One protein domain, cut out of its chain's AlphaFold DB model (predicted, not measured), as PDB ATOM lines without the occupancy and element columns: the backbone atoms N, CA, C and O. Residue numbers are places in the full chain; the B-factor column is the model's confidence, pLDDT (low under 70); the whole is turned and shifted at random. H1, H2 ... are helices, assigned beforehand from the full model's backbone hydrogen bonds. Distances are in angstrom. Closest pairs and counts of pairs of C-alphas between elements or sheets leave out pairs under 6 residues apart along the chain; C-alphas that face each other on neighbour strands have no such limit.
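What this domain is: This is residues 207 to 333 of the 333 residues of an uncharacterized protein of Pseudoalteromonas xiamenensis (UniProt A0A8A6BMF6). One long helix, H1, makes the long axis; H2 folds back along its last part, the hairpin of H3 and H4 packs on its middle, and short H5 packs nearer its start. H1 to H4 form an up-and-down bundle, each running against the one before. The printed part has 127 residues, 80 of them in the five named helices H1 to H5, with no named strand; the class is all helix, and the whole is compact, with a radius of gyration of the C-alphas of 15.7 A and spans of 54 by 35 by 19 A.

How they stand to each other: The hub H1, residues 222 to 254, touches H2, residues 263 to 273, with 245 to 253 alone; closest C-alphas, Val 252 and Asp 263, 6.0 A. With 238 to 249 alone it touches H3, residues 281 to 296; closest C-alphas, Ala 246 and Gly 293, 3.8 A. With 231 to 246 alone it touches H4, residues 303 to 318; closest C-alphas, Thr 239 and Ala 310, 4.2 A. With 224 to 234 alone it touches H5, residues 322 to 325; closest C-alphas, Ala 227 and Ser 322, 5.4 A. Every O i to N i+4 pair in H1 to H4 is within hydrogen-bond range; H5 is too short for one.

Where its parts are: H1 runs 48.0 A from C-alpha 222 at (104.019, 109.529, 116.904); H2 spans 15.5 A, H3 22.5 A, H4 22.1 A, and H5 5.6 A to C-alpha 325 at (101.188, 122.301, 122.463).

The domain as a whole: The printed part has no cut and no long link; pLDDT is under 70 in 18 residues, among them 329 to 333.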
ATOM      1  N   GLU A 207     120.011 134.311 110.872       73.50
ATOM      2  CA  GLU A 207     119.267 133.054 111.021       73.50
ATOM      3  C   GLU A 207     117.817 133.326 111.454       73.50
ATOM      4  O   GLU A 207     117.574 134.044 112.435       73.50
ATOM      5  N   GLN A 208     116.863 132.738 110.728       79.12
ATOM      6  CA  GLN A 208     115.421 132.860 110.961       79.12
ATOM      7  C   GLN A 208     114.751 131.481 110.905       79.12
ATOM      8  O   GLN A 208     113.931 131.222 110.038       79.12
ATOM      9  N   PRO A 209     115.059 130.570 111.844       76.88
ATOM     10  CA  PRO A 209     114.504 129.216 111.810       76.88
ATOM     11  C   PRO A 209     112.967 129.188 111.848       76.88
ATOM     12  O   PRO A 209     112.368 128.204 111.446       76.88
ATOM     13  N   TRP A 210     112.316 130.255 112.321       82.69
ATOM     14  CA  TRP A 210     110.855 130.380 112.348       82.69
ATOM     15  C   TRP A 210     110.211 130.627 110.975       82.69
ATOM     16  O   TRP A 210     108.998 130.466 110.874       82.69
ATOM     17  N   THR A 211     110.982 131.012 109.950       70.88
ATOM     18  CA  THR A 211     110.492 131.165 108.565       70.88
ATOM     19  C   THR A 211     110.662 129.897 107.734       70.88
ATOM     20  O   THR A 211     110.095 129.800 106.649       70.88
ATOM     21  N   ASP A 212     111.446 128.934 108.222       71.31
ATOM     22  CA  ASP A 212     111.704 127.679 107.523       71.31
ATOM     23  C   ASP A 212     110.552 126.683 107.729       71.31
ATOM     24  O   ASP A 212     109.837 126.700 108.741       71.31
ATOM     25  N   SER A 213     110.401 125.750 106.783       63.88
ATOM     26  CA  SER A 213     109.482 124.623 106.943       63.88
ATOM     27  C   SER A 213     109.827 123.810 108.201       63.88
ATOM     28  O   SER A 213     111.009 123.643 108.523       63.88
ATOM     29  N   PRO A 214     108.823 123.251 108.907       71.75
ATOM     30  CA  PRO A 214     109.075 122.403 110.065       71.75
ATOM     31  C   PRO A 214     110.014 121.245 109.696       71.75
ATOM     32  O   PRO A 214     109.767 120.555 108.705       71.75
ATOM     33  N   PRO A 215     111.069 120.985 110.490       71.88
ATOM     34  CA  PRO A 215     111.993 119.899 110.206       71.88
ATOM     35  C   PRO A 215     111.299 118.541 110.355       71.88
ATOM     36  O   PRO A 215     110.314 118.391 111.083       71.88
ATOM     37  N   SER A 216     111.850 117.513 109.705       71.12
ATOM     38  CA  SER A 216     111.324 116.153 109.839       71.12
ATOM     39  C   SER A 216     111.474 115.630 111.271       71.12
ATOM     40  O   SER A 216     112.573 115.428 111.796       71.12
ATOM     41  N   PHE A 217     110.334 115.337 111.891       79.38
ATOM     42  CA  PHE A 217     110.235 114.710 113.209       79.38
ATOM     43  C   PHE A 217     109.967 113.194 113.115       79.38
ATOM     44  O   PHE A 217     109.544 112.568 114.087       79.38
ATOM     45  N   ALA A 218     110.192 112.579 111.948       69.31
ATOM     46  CA  ALA A 218     109.889 111.165 111.698       69.31
ATOM     47  C   ALA A 218     110.637 110.199 112.631       69.31
ATOM     48  O   ALA A 218     110.113 109.142 112.974       69.31
ATOM     49  N   HIS A 219     111.823 110.603 113.090       77.19
ATOM     50  CA  HIS A 219     112.648 109.869 114.047       77.19
ATOM     51  C   HIS A 219     112.040 109.790 115.463       77.19
ATOM     52  O   HIS A 219     112.529 109.022 116.292       77.19
ATOM     53  N   LEU A 220     111.003 110.582 115.761       76.88
ATOM     54  CA  LEU A 220     110.316 110.592 117.052       76.88
ATOM     55  C   LEU A 220     109.092 109.656 117.062       76.88
ATOM     56  O   LEU A 220     108.459 109.447 116.015       76.88
ATOM     57  N   PRO A 221     108.705 109.136 118.247       80.88
ATOM     58  CA  PRO A 221     107.409 108.490 118.452       80.88
ATOM     59  C   PRO A 221     106.244 109.387 118.007       80.88
ATOM     60  O   PRO A 221     106.318 110.605 118.147       80.88
ATOM     61  N   GLU A 222     105.150 108.799 117.512       75.56
ATOM     62  CA  GLU A 222     104.019 109.529 116.904       75.56
ATOM     63  C   GLU A 222     103.477 110.675 117.779       75.56
ATOM     64  O   GLU A 222     103.304 111.798 117.318       75.56
ATOM     65  N   ASN A 223     103.292 110.413 119.072       75.12
ATOM     66  CA  ASN A 223     102.809 111.392 120.045       75.12
ATOM     67  C   ASN A 223     103.806 112.536 120.307       75.12
ATOM     68  O   ASN A 223     103.400 113.656 120.609       75.12
ATOM     69  N   GLU A 224     105.109 112.272 120.216       81.88
ATOM     70  CA  GLU A 224     106.149 113.299 120.351       81.88
ATOM     71  C   GLU A 224     106.320 114.097 119.056       81.88
ATOM     72  O   GLU A 224     106.571 115.302 119.104       81.88
ATOM     73  N   ARG A 225     106.127 113.441 117.908       79.50
ATOM     74  CA  ARG A 225     106.139 114.046 116.577       79.50
ATOM     75  C   ARG A 225     105.039 115.090 116.428       79.50
ATOM     76  O   ARG A 225     105.331 116.219 116.045       79.50
ATOM     77  N   GLU A 226     103.803 114.727 116.763       79.38
ATOM     78  CA  GLU A 226     102.651 115.634 116.726       79.38
ATOM     79  C   GLU A 226     102.891 116.852 117.628       79.38
ATOM     80  O   GLU A 226     102.824 117.989 117.169       79.38
ATOM     81  N   ALA A 227     103.313 116.621 118.876       85.69
ATOM     82  CA  ALA A 227     103.629 117.682 119.829       85.69
ATOM     83  C   ALA A 227     104.717 118.644 119.319       85.69
ATOM     84  O   ALA A 227     104.620 119.858 119.508       85.69
ATOM     85  N   LYS A 228     105.771 118.116 118.683       84.81
ATOM     86  CA  LYS A 228     106.870 118.922 118.134       84.81
ATOM     87  C   LYS A 228     106.461 119.718 116.905       84.81
ATOM     88  O   LYS A 228     106.887 120.862 116.763       84.81
ATOM     89  N   ARG A 229     105.598 119.151 116.066       82.19
ATOM     90  CA  ARG A 229     105.039 119.851 114.916       82.19
ATOM     91  C   ARG A 229     104.117 120.991 115.344       82.19
ATOM     92  O   ARG A 229     104.307 122.109 114.879       82.19
ATOM     93  N   SER A 230     103.195 120.738 116.275       83.69
ATOM     94  CA  SER A 230     102.341 121.789 116.844       83.69
ATOM     95  C   SER A 230     103.174 122.885 117.506       83.69
ATOM     96  O   SER A 230     102.928 124.063 117.268       83.69
ATOM     97  N   GLN A 231     104.210 122.513 118.271       90.38
ATOM     98  CA  GLN A 231     105.144 123.477 118.854       90.38
ATOM     99  C   GLN A 231     105.806 124.349 117.784       90.38
ATOM    100  O   GLN A 231     105.842 125.561 117.952       90.38
ATOM    101  N   TRP A 232     106.314 123.764 116.695       86.12
ATOM    102  CA  TRP A 232     106.947 124.533 115.621       86.12
ATOM    103  C   TRP A 232     106.004 125.586 115.041       86.12
ATOM    104  O   TRP A 232     106.337 126.767 115.065       86.12
ATOM    105  N   VAL A 233     104.815 125.163 114.602       82.00
ATOM    106  CA  VAL A 233     103.814 126.043 113.978       82.00
ATOM    107  C   VAL A 233     103.431 127.180 114.924       82.00
ATOM    108  O   VAL A 233     103.572 128.350 114.581       82.00
ATOM    109  N   ILE A 234     103.044 126.851 116.159       84.44
ATOM    110  CA  ILE A 234     102.617 127.846 117.151       84.44
ATOM    111  C   ILE A 234     103.761 128.811 117.492       84.44
ATOM    112  O   ILE A 234     103.538 130.015 117.619       84.44
ATOM    113  N   CYS A 235     104.996 128.317 117.615       89.31
ATOM    114  CA  CYS A 235     106.143 129.178 117.886       89.31
ATOM    115  C   CYS A 235     106.485 130.094 116.714       89.31
ATOM    116  O   CYS A 235     106.847 131.242 116.969       89.31
ATOM    117  N   SER A 236     106.349 129.636 115.467       82.50
ATOM    118  CA  SER A 236     106.507 130.488 114.285       82.50
ATOM    119  C   SER A 236     105.469 131.612 114.284       82.50
ATOM    120  O   SER A 236     105.847 132.779 114.202       82.50
ATOM    121  N   ASN A 237     104.192 131.307 114.523       80.44
ATOM    122  CA  ASN A 237     103.133 132.327 114.566       80.44
ATOM    123  C   ASN A 237     103.325 133.329 115.697       80.44
ATOM    124  O   ASN A 237     103.153 134.532 115.510       80.44
ATOM    125  N   MET A 238     103.769 132.849 116.861       87.88
ATOM    126  CA  MET A 238     104.093 133.715 117.986       87.88
ATOM    127  C   MET A 238     105.161 134.761 117.617       87.88
ATOM    128  O   MET A 238     105.131 135.874 118.151       87.88
ATOM    129  N   THR A 239     106.101 134.441 116.715       85.44
ATOM    130  CA  THR A 239     107.091 135.421 116.232       85.44
ATOM    131  C   THR A 239     106.453 136.535 115.403       85.44
ATOM    132  O   THR A 239     106.763 137.712 115.626       85.44
ATOM    133  N   THR A 240     105.525 136.179 114.513       79.06
ATOM    134  CA  THR A 240     104.752 137.112 113.687       79.06
ATOM    135  C   THR A 240     103.890 138.012 114.566       79.06
ATOM    136  O   THR A 240     103.986 139.235 114.484       79.06
ATOM    137  N   ASP A 241     103.141 137.421 115.496       82.62
ATOM    138  CA  ASP A 241     102.270 138.140 116.426       82.62
ATOM    139  C   ASP A 241     103.038 139.123 117.317       82.62
ATOM    140  O   ASP A 241     102.665 140.289 117.454       82.62
ATOM    141  N   ALA A 242     104.148 138.685 117.921       85.94
ATOM    142  CA  ALA A 242     104.958 139.553 118.772       85.94
ATOM    143  C   ALA A 242     105.517 140.755 117.996       85.94
ATOM    144  O   ALA A 242     105.573 141.866 118.535       85.94
ATOM    145  N   THR A 243     105.899 140.539 116.735       79.75
ATOM    146  CA  THR A 243     106.389 141.591 115.839       79.75
ATOM    147  C   THR A 243     105.270 142.568 115.493       79.75
ATOM    148  O   THR A 243     105.427 143.768 115.732       79.75
ATOM    149  N   LEU A 244     104.107 142.063 115.077       80.81
ATOM    150  CA  LEU A 244     102.929 142.865 114.752       80.81
ATOM    151  C   LEU A 244     102.489 143.744 115.931       80.81
ATOM    152  O   LEU A 244     102.237 144.943 115.768       80.81
ATOM    153  N   VAL A 245     102.438 143.185 117.142       81.38
ATOM    154  CA  VAL A 245     102.103 143.940 118.358       81.38
ATOM    155  C   VAL A 245     103.134 145.040 118.618       81.38
ATOM    156  O   VAL A 245     102.761 146.182 118.909       81.38
ATOM    157  N   ALA A 246     104.431 144.731 118.509       82.69
ATOM    158  CA  ALA A 246     105.502 145.700 118.728       82.69
ATOM    159  C   ALA A 246     105.440 146.864 117.725       82.69
ATOM    160  O   ALA A 246     105.568 148.033 118.109       82.69
ATOM    161  N   GLU A 247     105.215 146.559 116.449       80.81
ATOM    162  CA  GLU A 247     105.077 147.542 115.378       80.81
ATOM    163  C   GLU A 247     103.827 148.396 115.552       80.81
ATOM    164  O   GLU A 247     103.917 149.623 115.490       80.81
ATOM    165  N   THR A 248     102.685 147.782 115.864       77.38
ATOM    166  CA  THR A 248     101.407 148.480 116.065       77.38
ATOM    167  C   THR A 248     101.485 149.471 117.226       77.38
ATOM    168  O   THR A 248     101.073 150.628 117.104       77.38
ATOM    169  N   ILE A 249     102.077 149.064 118.354       80.00
ATOM    170  CA  ILE A 249     102.339 149.963 119.487       80.00
ATOM    171  C   ILE A 249     103.284 151.087 119.061       80.00
ATOM    172  O   ILE A 249     103.046 152.263 119.351       80.00
ATOM    173  N   GLY A 250     104.366 150.733 118.370       80.75
ATOM    174  CA  GLY A 250     105.384 151.689 117.969       80.75
ATOM    175  C   GLY A 250     104.869 152.741 116.991       80.75
ATOM    176  O   GLY A 250     105.215 153.913 117.137       80.75
ATOM    177  N   SER A 251     104.027 152.353 116.039       77.31
ATOM    178  CA  SER A 251     103.453 153.239 115.026       77.31
ATOM    179  C   SER A 251     102.603 154.335 115.664       77.31
ATOM    180  O   SER A 251     102.856 155.519 115.427       77.31
ATOM    181  N   VAL A 252     101.692 153.973 116.576       74.38
ATOM    182  CA  VAL A 252     100.856 154.950 117.296       74.38
ATOM    183  C   VAL A 252     101.697 155.847 118.207       74.38
ATOM    184  O   VAL A 252     101.502 157.060 118.229       74.38
ATOM    185  N   LYS A 253     102.678 155.290 118.930       82.56
ATOM    186  CA  LYS A 253     103.534 156.083 119.831       82.56
ATOM    187  C   LYS A 253     104.458 157.056 119.097       82.56
ATOM    188  O   LYS A 253     104.703 158.147 119.607       82.56
ATOM    189  N   ARG A 254     105.006 156.667 117.939       81.62
ATOM    190  CA  ARG A 254     105.916 157.513 117.144       81.62
ATOM    191  C   ARG A 254     105.166 158.604 116.390       81.62
ATOM    192  O   ARG A 254     105.662 159.724 116.315       81.62
ATOM    193  N   GLN A 255     103.983 158.290 115.862       74.44
ATOM    194  CA  GLN A 255     103.202 159.201 115.024       74.44
ATOM    195  C   GLN A 255     101.761 159.351 115.548       74.44
ATOM    196  O   GLN A 255     100.808 159.069 114.826       74.44
ATOM    197  N   PRO A 256     101.546 159.841 116.785       73.25
ATOM    198  CA  PRO A 256     100.221 159.846 117.420       73.25
ATOM    199  C   PRO A 256      99.172 160.682 116.680       73.25
ATOM    200  O   PRO A 256      97.980 160.514 116.901       73.25
ATOM    201  N   LYS A 257      99.596 161.592 115.799       69.62
ATOM    202  CA  LYS A 257      98.703 162.404 114.966       69.62
ATOM    203  C   LYS A 257      98.328 161.751 113.637       69.62
ATOM    204  O   LYS A 257      97.455 162.270 112.951       69.62
ATOM    205  N   ALA A 258      98.993 160.666 113.248       64.81
ATOM    206  CA  ALA A 258      98.653 159.913 112.046       64.81
ATOM    207  C   ALA A 258      97.525 158.898 112.304       64.81
ATOM    208  O   ALA A 258      96.883 158.433 111.367       64.81
ATOM    209  N   PHE A 259      97.238 158.599 113.577       62.03
ATOM    210  CA  PHE A 259      96.245 157.612 113.993       62.03
ATOM    211  C   PHE A 259      95.092 158.270 114.760       62.03
ATOM    212  O   PHE A 259      95.283 159.211 115.524       62.03
ATOM    213  N   ALA A 260      93.873 157.757 114.574       61.69
ATOM    214  CA  ALA A 260      92.675 158.243 115.271       61.69
ATOM    215  C   ALA A 260      92.464 157.611 116.660       61.69
ATOM    216  O   ALA A 260      91.391 157.761 117.244       61.69
ATOM    217  N   VAL A 261      93.468 156.896 117.172       63.09
ATOM    218  CA  VAL A 261      93.450 156.205 118.466       63.09
ATOM    219  C   VAL A 261      94.579 156.724 119.345       63.09
ATOM    220  O   VAL A 261      95.655 157.064 118.850       63.09
ATOM    221  N   THR A 262      94.350 156.781 120.656       72.19
ATOM    222  CA  THR A 262      95.442 157.020 121.607       72.19
ATOM    223  C   THR A 262      96.269 155.753 121.810       72.19
ATOM    224  O   THR A 262      95.823 154.641 121.523       72.19
ATOM    225  N   ASP A 263      97.474 155.907 122.353       73.94
ATOM    226  CA  ASP A 263      98.325 154.777 122.732       73.94
ATOM    227  C   ASP A 263      97.635 153.845 123.745       73.94
ATOM    228  O   ASP A 263      97.711 152.623 123.626       73.94
ATOM    229  N   GLU A 264      96.896 154.398 124.707       77.38
ATOM    230  CA  GLU A 264      96.135 153.608 125.679       77.38
ATOM    231  C   GLU A 264      95.014 152.806 125.012       77.38
ATOM    232  O   GLU A 264      94.827 151.633 125.333       77.38
ATOM    233  N   GLN A 265      94.288 153.420 124.070       70.06
ATOM    234  CA  GLN A 265      93.229 152.747 123.315       70.06
ATOM    235  C   GLN A 265      93.801 151.616 122.458       70.06
ATOM    236  O   GLN A 265      93.289 150.500 122.514       70.06
ATOM    237  N   ASN A 266      94.908 151.882 121.763       76.00
ATOM    238  CA  ASN A 266      95.633 150.903 120.959       76.00
ATOM    239  C   ASN A 266      96.082 149.694 121.800       76.00
ATOM    240  O   ASN A 266      95.798 148.544 121.476       76.00
ATOM    241  N   GLN A 267      96.717 149.935 122.951       80.25
ATOM    242  CA  GLN A 267      97.138 148.854 123.847       80.25
ATOM    243  C   GLN A 267      95.953 148.075 124.429       80.25
ATOM    244  O   GLN A 267      96.050 146.861 124.608       80.25
ATOM    245  N   GLN A 268      94.841 148.741 124.743       75.69
ATOM    246  CA  GLN A 268      93.636 148.069 125.228       75.69
ATOM    247  C   GLN A 268      93.017 147.174 124.145       75.69
ATOM    248  O   GLN A 268      92.568 146.073 124.459       75.69
ATOM    249  N   GLN A 269      93.034 147.613 122.886       69.31
ATOM    250  CA  GLN A 269      92.566 146.829 121.742       69.31
ATOM    251  C   GLN A 269      93.443 145.595 121.523       69.31
ATOM    252  O   GLN A 269      92.920 144.484 121.471       69.31
ATOM    253  N   LEU A 270      94.768 145.749 121.530       76.31
ATOM    254  CA  LEU A 270      95.695 144.618 121.423       76.31
ATOM    255  C   LEU A 270      95.500 143.605 122.564       76.31
ATOM    256  O   LEU A 270      95.428 142.407 122.320       76.31
ATOM    257  N   ARG A 271      95.288 144.065 123.805       79.06
ATOM    258  CA  ARG A 271      94.965 143.176 124.943       79.06
ATOM    259  C   ARG A 271      93.627 142.449 124.807       79.06
ATOM    260  O   ARG A 271      93.436 141.430 125.461       79.06
ATOM    261  N   SER A 272      92.689 142.990 124.034       72.38
ATOM    262  CA  SER A 272      91.421 142.309 123.754       72.38
ATOM    263  C   SER A 272      91.557 141.232 122.677       72.38
ATOM    264  O   SER A 272      90.801 140.269 122.719       72.38
ATOM    265  N   LEU A 273      92.530 141.377 121.768       73.06
ATOM    266  CA  LEU A 273      92.870 140.378 120.752       73.06
ATOM    267  C   LEU A 273      93.685 139.227 121.362       73.06
ATOM    268  O   LEU A 273      93.325 138.069 121.206       73.06
ATOM    269  N   TYR A 274      94.721 139.555 122.135       75.44
ATOM    270  CA  TYR A 274      95.571 138.596 122.849       75.44
ATOM    271  C   TYR A 274      95.084 138.435 124.295       75.44
ATOM    272  O   TYR A 274      95.709 138.915 125.250       75.44
ATOM    273  N   SER A 275      93.889 137.859 124.452       69.69
ATOM    274  CA  SER A 275      93.179 137.848 125.732       69.69
ATOM    275  C   SER A 275      93.569 136.657 126.616       69.69
ATOM    276  O   SER A 275      93.321 135.502 126.288       69.69
ATOM    277  N   ALA A 276      94.068 136.939 127.819       62.59
ATOM    278  CA  ALA A 276      94.302 135.927 128.848       62.59
ATOM    279  C   ALA A 276      93.125 135.877 129.832       62.59
ATOM    280  O   ALA A 276      93.116 136.590 130.840       62.59
ATOM    281  N   SER A 277      92.088 135.101 129.513       57.16
ATOM    282  CA  SER A 277      90.849 135.044 130.304       57.16
ATOM    283  C   SER A 277      90.500 133.668 130.886       57.16
ATOM    284  O   SER A 277      89.630 133.591 131.756       57.16
ATOM    285  N   HIS A 278      91.195 132.598 130.496       59.78
ATOM    286  CA  HIS A 278      90.840 131.216 130.839       59.78
ATOM    287  C   HIS A 278      91.946 130.445 131.587       59.78
ATOM    288  O   HIS A 278      91.715 129.321 132.031       59.78
ATOM    289  N   GLY A 279      93.127 131.040 131.782       65.81
ATOM    290  CA  GLY A 279      94.259 130.437 132.489       65.81
ATOM    291  C   GLY A 279      94.907 129.267 131.742       65.81
ATOM    292  O   GLY A 279      95.538 128.418 132.373       65.81
ATOM    293  N   THR A 280      94.723 129.195 130.421       83.12
ATOM    294  CA  THR A 280      95.255 128.119 129.577       83.12
ATOM    295  C   THR A 280      96.736 128.337 129.243       83.12
ATOM    296  O   THR A 280      97.346 129.331 129.642       83.12
ATOM    297  N   PHE A 281      97.354 127.397 128.523       86.62
ATOM    298  CA  PHE A 281      98.693 127.623 127.977       86.62
ATOM    299  C   PHE A 281      98.685 128.670 126.848       86.62
ATOM    300  O   PHE A 281      99.610 129.476 126.773       86.62
ATOM    301  N   LEU A 282      97.603 128.752 126.062       84.31
ATOM    302  CA  LEU A 282      97.416 129.803 125.057       84.31
ATOM    303  C   LEU A 282      97.382 131.196 125.707       84.31
ATOM    304  O   LEU A 282      98.049 132.108 125.236       84.31
ATOM    305  N   ASP A 283      96.760 131.338 126.883       85.00
ATOM    306  CA  ASP A 283      96.799 132.589 127.657       85.00
ATOM    307  C   ASP A 283      98.233 133.005 128.036       85.00
ATOM    308  O   ASP A 283      98.532 134.192 128.182       85.00
ATOM    309  N   GLN A 284      99.132 132.042 128.265       90.88
ATOM    310  CA  GLN A 284     100.535 132.340 128.568       90.88
ATOM    311  C   GLN A 284     101.269 132.826 127.320       90.88
ATOM    312  O   GLN A 284     102.058 133.766 127.426       90.88
ATOM    313  N   ILE A 285     100.975 132.232 126.160       90.31
ATOM    314  CA  ILE A 285     101.480 132.672 124.855       90.31
ATOM    315  C   ILE A 285     101.001 134.103 124.567       90.31
ATOM    316  O   ILE A 285     101.833 134.982 124.346       90.31
ATOM    317  N   ASP A 286      99.702 134.376 124.694       88.62
ATOM    318  CA  ASP A 286      99.098 135.700 124.482       88.62
ATOM    319  C   ASP A 286      99.692 136.775 125.393       88.62
ATOM    320  O   ASP A 286     100.102 137.854 124.950       88.62
ATOM    321  N   ASN A 287      99.809 136.468 126.688       91.50
ATOM    322  CA  ASN A 287     100.459 137.366 127.636       91.50
ATOM    323  C   ASN A 287     101.910 137.643 127.239       91.50
ATOM    324  O   ASN A 287     102.387 138.768 127.415       91.50
ATOM    325  N   LYS A 288     102.617 136.634 126.721       94.69
ATOM    326  CA  LYS A 288     104.016 136.777 126.336       94.69
ATOM    327  C   LYS A 288     104.185 137.601 125.064       94.69
ATOM    328  O   LYS A 288     105.064 138.461 125.046       94.69
ATOM    329  N   ILE A 289     103.329 137.407 124.064       90.81
ATOM    330  CA  ILE A 289     103.250 138.247 122.861       90.81
ATOM    331  C   ILE A 289     103.093 139.715 123.266       90.81
ATOM    332  O   ILE A 289     103.917 140.561 122.905       90.81
ATOM    333  N   MET A 290     102.104 140.010 124.116       91.19
ATOM    334  CA  MET A 290     101.867 141.366 124.615       91.19
ATOM    335  C   MET A 290     103.052 141.912 125.418       91.19
ATOM    336  O   MET A 290     103.411 143.082 125.272       91.19
ATOM    337  N   GLU A 291     103.672 141.094 126.273       95.12
ATOM    338  CA  GLU A 291     104.846 141.483 127.060       95.12
ATOM    339  C   GLU A 291     106.028 141.874 126.164       95.12
ATOM    340  O   GLU A 291     106.658 142.910 126.400       95.12
ATOM    341  N   ILE A 292     106.333 141.057 125.151       94.69
ATOM    342  CA  ILE A 292     107.421 141.310 124.204       94.69
ATOM    343  C   ILE A 292     107.117 142.585 123.415       94.69
ATOM    344  O   ILE A 292     107.939 143.504 123.420       94.69
ATOM    345  N   GLY A 293     105.923 142.699 122.828       89.56
ATOM    346  CA  GLY A 293     105.548 143.861 122.026       89.56
ATOM    347  C   GLY A 293     105.604 145.180 122.803       89.56
ATOM    348  O   GLY A 293     106.210 146.155 122.352       89.56
ATOM    349  N   LEU A 294     105.083 145.200 124.036       91.81
ATOM    350  CA  LEU A 294     105.136 146.374 124.919       91.81
ATOM    351  C   LEU A 294     106.558 146.773 125.325       91.81
ATOM    352  O   LEU A 294     106.808 147.951 125.585       91.81
ATOM    353  N   LYS A 295     107.488 145.819 125.417       95.12
ATOM    354  CA  LYS A 295     108.884 146.097 125.785       95.12
ATOM    355  C   LYS A 295     109.739 146.499 124.587       95.12
ATOM    356  O   LYS A 295     110.649 147.304 124.755       95.12
ATOM    357  N   GLN A 296     109.451 145.958 123.405       92.94
ATOM    358  CA  GLN A 296     110.340 146.043 122.243       92.94
ATOM    359  C   GLN A 296     109.854 146.979 121.125       92.94
ATOM    360  O   GLN A 296     110.577 147.173 120.148       92.94
ATOM    361  N   TRP A 297     108.695 147.637 121.270       88.75
ATOM    362  CA  TRP A 297     108.136 148.554 120.255       88.75
ATOM    363  C   TRP A 297     109.119 149.620 119.739       88.75
ATOM    364  O   TRP A 297     109.026 150.069 118.592       88.75
ATOM    365  N   GLN A 298     110.064 150.052 120.585       87.81
ATOM    366  CA  GLN A 298     111.070 151.049 120.219       87.81
ATOM    367  C   GLN A 298     112.020 150.539 119.144       87.81
ATOM    368  O   GLN A 298     112.497 151.340 118.356       87.81
ATOM    369  N   GLN A 299     112.294 149.238 119.105       81.31
ATOM    370  CA  GLN A 299     113.255 148.636 118.184       81.31
ATOM    371  C   GLN A 299     112.565 148.071 116.941       81.31
ATOM    372  O   GLN A 299     113.151 148.108 115.864       81.31
ATOM    373  N   ALA A 300     111.301 147.653 117.064       77.88
ATOM    374  CA  ALA A 300     110.512 146.999 116.015       77.88
ATOM    375  C   ALA A 300     110.287 147.814 114.725       77.88
ATOM    376  O   ALA A 300     109.730 147.302 113.779       77.88
ATOM    377  N   HIS A 301     110.728 149.071 114.648       71.56
ATOM    378  CA  HIS A 301     110.695 149.866 113.408       71.56
ATOM    379  C   HIS A 301     111.953 149.701 112.546       71.56
ATOM    380  O   HIS A 301     112.245 150.549 111.710       71.56
ATOM    381  N   THR A 302     112.778 148.704 112.850       71.44
ATOM    382  CA  THR A 302     114.021 148.418 112.137       71.44
ATOM    383  C   THR A 302     114.089 146.928 111.874       71.44
ATOM    384  O   THR A 302     113.648 146.149 112.716       71.44
ATOM    385  N   THR A 303     114.733 146.527 110.780       70.12
ATOM    386  CA  THR A 303     114.924 145.113 110.433       70.12
ATOM    387  C   THR A 303     115.558 144.290 111.547       70.12
ATOM    388  O   THR A 303     115.159 143.169 111.840       70.12
ATOM    389  N   LEU A 304     116.584 144.855 112.186       77.81
ATOM    390  CA  LEU A 304     117.269 144.188 113.285       77.81
ATOM    391  C   LEU A 304     116.363 144.091 114.517       77.81
ATOM    392  O   LEU A 304     116.419 143.118 115.260       77.81
ATOM    393  N   GLY A 305     115.530 145.102 114.753       80.94
ATOM    394  CA  GLY A 305     114.591 145.089 115.861       80.94
ATOM    395  C   GLY A 305     113.439 144.114 115.660       80.94
ATOM    396  O   GLY A 305     113.109 143.417 116.613       80.94
ATOM    397  N   THR A 306     112.867 144.010 114.456       80.31
ATOM    398  CA  THR A 306     111.848 142.994 114.141       80.31
ATOM    399  C   THR A 306     112.431 141.589 114.270       80.31
ATOM    400  O   THR A 306     111.855 140.760 114.969       80.31
ATOM    401  N   HIS A 307     113.640 141.352 113.742       83.62
ATOM    402  CA  HIS A 307     114.366 140.092 113.951       83.62
ATOM    403  C   HIS A 307     114.569 139.774 115.438       83.62
ATOM    404  O   HIS A 307     114.274 138.668 115.880       83.62
ATOM    405  N   ASN A 308     115.013 140.747 116.239       88.06
ATOM    406  CA  ASN A 308     115.209 140.552 117.676       88.06
ATOM    407  C   ASN A 308     113.897 140.253 118.414       88.06
ATOM    408  O   ASN A 308     113.898 139.458 119.353       88.06
ATOM    409  N   VAL A 309     112.785 140.876 118.014       87.75
ATOM    410  CA  VAL A 309     111.453 140.593 118.569       87.75
ATOM    411  C   VAL A 309     111.032 139.161 118.250       87.75
ATOM    412  O   VAL A 309     110.715 138.408 119.174       87.75
ATOM    413  N   ALA A 310     111.103 138.776 116.975       88.00
ATOM    414  CA  ALA A 310     110.801 137.429 116.508       88.00
ATOM    415  C   ALA A 310     111.661 136.382 117.231       88.00
ATOM    416  O   ALA A 310     111.136 135.420 117.792       88.00
ATOM    417  N   LYS A 311     112.969 136.629 117.345       93.25
ATOM    418  CA  LYS A 311     113.908 135.771 118.072       93.25
ATOM    419  C   LYS A 311     113.534 135.601 119.545       93.25
ATOM    420  O   LYS A 311     113.539 134.479 120.041       93.25
ATOM    421  N   MET A 312     113.185 136.680 120.253       95.38
ATOM    422  CA  MET A 312     112.766 136.591 121.660       95.38
ATOM    423  C   MET A 312     111.490 135.759 121.832       95.38
ATOM    424  O   MET A 312     111.376 135.012 122.807       95.38
ATOM    425  N   ALA A 313     110.533 135.894 120.911       94.44
ATOM    426  CA  ALA A 313     109.309 135.099 120.913       94.44
ATOM    427  C   ALA A 313     109.613 133.619 120.645       94.44
ATOM    428  O   ALA A 313     109.204 132.757 121.426       94.44
ATOM    429  N   TRP A 314     110.414 133.342 119.613       94.69
ATOM    430  CA  TRP A 314     110.852 132.001 119.241       94.69
ATOM    431  C   TRP A 314     111.576 131.289 120.383       94.69
ATOM    432  O   TRP A 314     111.171 130.205 120.792       94.69
ATOM    433  N   GLU A 315     112.618 131.910 120.942       95.81
ATOM    434  CA  GLU A 315     113.429 131.327 122.014       95.81
ATOM    435  C   GLU A 315     112.590 131.013 123.255       95.81
ATOM    436  O   GLU A 315     112.751 129.958 123.870       95.81
ATOM    437  N   TRP A 316     111.664 131.905 123.620       97.12
ATOM    438  CA  TRP A 316     110.774 131.656 124.748       97.12
ATOM    439  C   TRP A 316     109.802 130.506 124.471       97.12
ATOM    440  O   TRP A 316     109.590 129.671 125.354       97.12
ATOM    441  N   CYS A 317     109.226 130.453 123.270       95.94
ATOM    442  CA  CYS A 317     108.240 129.446 122.896       95.94
ATOM    443  C   CYS A 317     108.864 128.050 122.755       95.94
ATOM    444  O   CYS A 317     108.355 127.072 123.305       95.94
ATOM    445  N   GLN A 318     110.028 127.960 122.108       94.19
ATOM    446  CA  GLN A 318     110.780 126.712 121.957       94.19
ATOM    447  C   GLN A 318     111.294 126.170 123.299       94.19
ATOM    448  O   GLN A 318     111.468 124.961 123.457       94.19
ATOM    449  N   ALA A 319     111.493 127.041 124.294       95.94
ATOM    450  CA  ALA A 319     111.848 126.634 125.651       95.94
ATOM    451  C   ALA A 319     110.679 126.007 126.440       95.94
ATOM    452  O   ALA A 319     110.915 125.432 127.507       95.94
ATOM    453  N   GLN A 320     109.435 126.096 125.952       95.19
ATOM    454  CA  GLN A 320     108.288 125.477 126.615       95.19
ATOM    455  C   GLN A 320     108.230 123.959 126.341       95.19
ATOM    456  O   GLN A 320     108.639 123.498 125.271       95.19
ATOM    457  N   PRO A 321     107.722 123.141 127.283       92.31
ATOM    458  CA  PRO A 321     107.544 121.709 127.055       92.31
ATOM    459  C   PRO A 321     106.601 121.422 125.874       92.31
ATOM    460  O   PRO A 321     105.448 121.844 125.895       92.31
ATOM    461  N   SER A 322     107.044 120.629 124.888       87.50
ATOM    462  CA  SER A 322     106.258 120.323 123.673       87.50
ATOM    463  C   SER A 322     104.887 119.704 123.967       87.50
ATOM    464  O   SER A 322     103.931 119.932 123.235       87.50
ATOM    465  N   ILE A 323     104.752 118.974 125.079       86.56
ATOM    466  CA  ILE A 323     103.480 118.381 125.515       86.56
ATOM    467  C   ILE A 323     102.374 119.421 125.763       86.56
ATOM    468  O   ILE A 323     101.197 119.081 125.699       86.56
ATOM    469  N   GLN A 324     102.728 120.683 126.037       87.00
ATOM    470  CA  GLN A 324     101.758 121.762 126.248       87.00
ATOM    471  C   GLN A 324     101.111 122.254 124.945       87.00
ATOM    472  O   GLN A 324     100.094 122.938 125.008       87.00
ATOM    473  N   PHE A 325     101.669 121.892 123.786       86.94
ATOM    474  CA  PHE A 325     101.188 122.301 122.463       86.94
ATOM    475  C   PHE A 325     100.242 121.274 121.824       86.94
ATOM    476  O   PHE A 325      99.650 121.541 120.783       86.94
ATOM    477  N   VAL A 326     100.081 120.096 122.434       80.12
ATOM    478  CA  VAL A 326      99.199 119.042 121.919       80.12
ATOM    479  C   VAL A 326      97.740 119.478 122.048       80.12
ATOM    480  O   VAL A 326      97.295 119.814 123.146       80.12
ATOM    481  N   ASN A 327      96.987 119.426 120.944       70.62
ATOM    482  CA  ASN A 327      95.601 119.906 120.852       70.62
ATOM    483  C   ASN A 327      95.419 121.377 121.267       70.62
ATOM    484  O   ASN A 327      94.326 121.761 121.692       70.62
ATOM    485  N   LEU A 328      96.477 122.189 121.191       74.81
ATOM    486  CA  LEU A 328      96.325 123.627 121.337       74.81
ATOM    487  C   LEU A 328      95.659 124.145 120.059       74.81
ATOM    488  O   LEU A 328      96.295 124.220 119.012       74.81
ATOM    489  N   ASP A 329      94.366 124.435 120.150       65.75
ATOM    490  CA  ASP A 329      93.638 125.144 119.103       65.75
ATOM    491  C   ASP A 329      93.992 126.625 119.213       65.75
ATOM    492  O   ASP A 329      93.436 127.365 120.029       65.75
ATOM    493  N   ASP A 330      95.009 127.024 118.460       62.59
ATOM    494  CA  ASP A 330      95.317 128.425 118.269       62.59
ATOM    495  C   ASP A 330      94.415 128.967 117.165       62.59
ATOM    496  O   ASP A 330      94.836 129.085 116.027       62.59
ATOM    497  N   SER A 331      93.168 129.301 117.497       52.19
ATOM    498  CA  SER A 331      92.172 129.801 116.537       52.19
ATOM    499  C   SER A 331      92.495 131.188 115.947       52.19
ATOM    500  O   SER A 331      91.606 131.847 115.402       52.19
ATOM    501  N   ARG A 332      93.709 131.706 116.179       52.47
ATOM    502  CA  ARG A 332      94.287 132.828 115.427       52.47
ATOM    503  C   ARG A 332      94.903 132.352 114.103       52.47
ATOM    504  O   ARG A 332      95.098 133.192 113.229       52.47
ATOM    505  N   LEU A 333      95.218 131.055 113.999       36.47
ATOM    506  CA  LEU A 333      95.514 130.326 112.763       36.47
ATOM    507  C   LEU A 333      94.242 130.078 111.958       36.47
ATOM    508  O   LEU A 333      94.342 130.124 110.717       36.47
TER     509      LEU A 333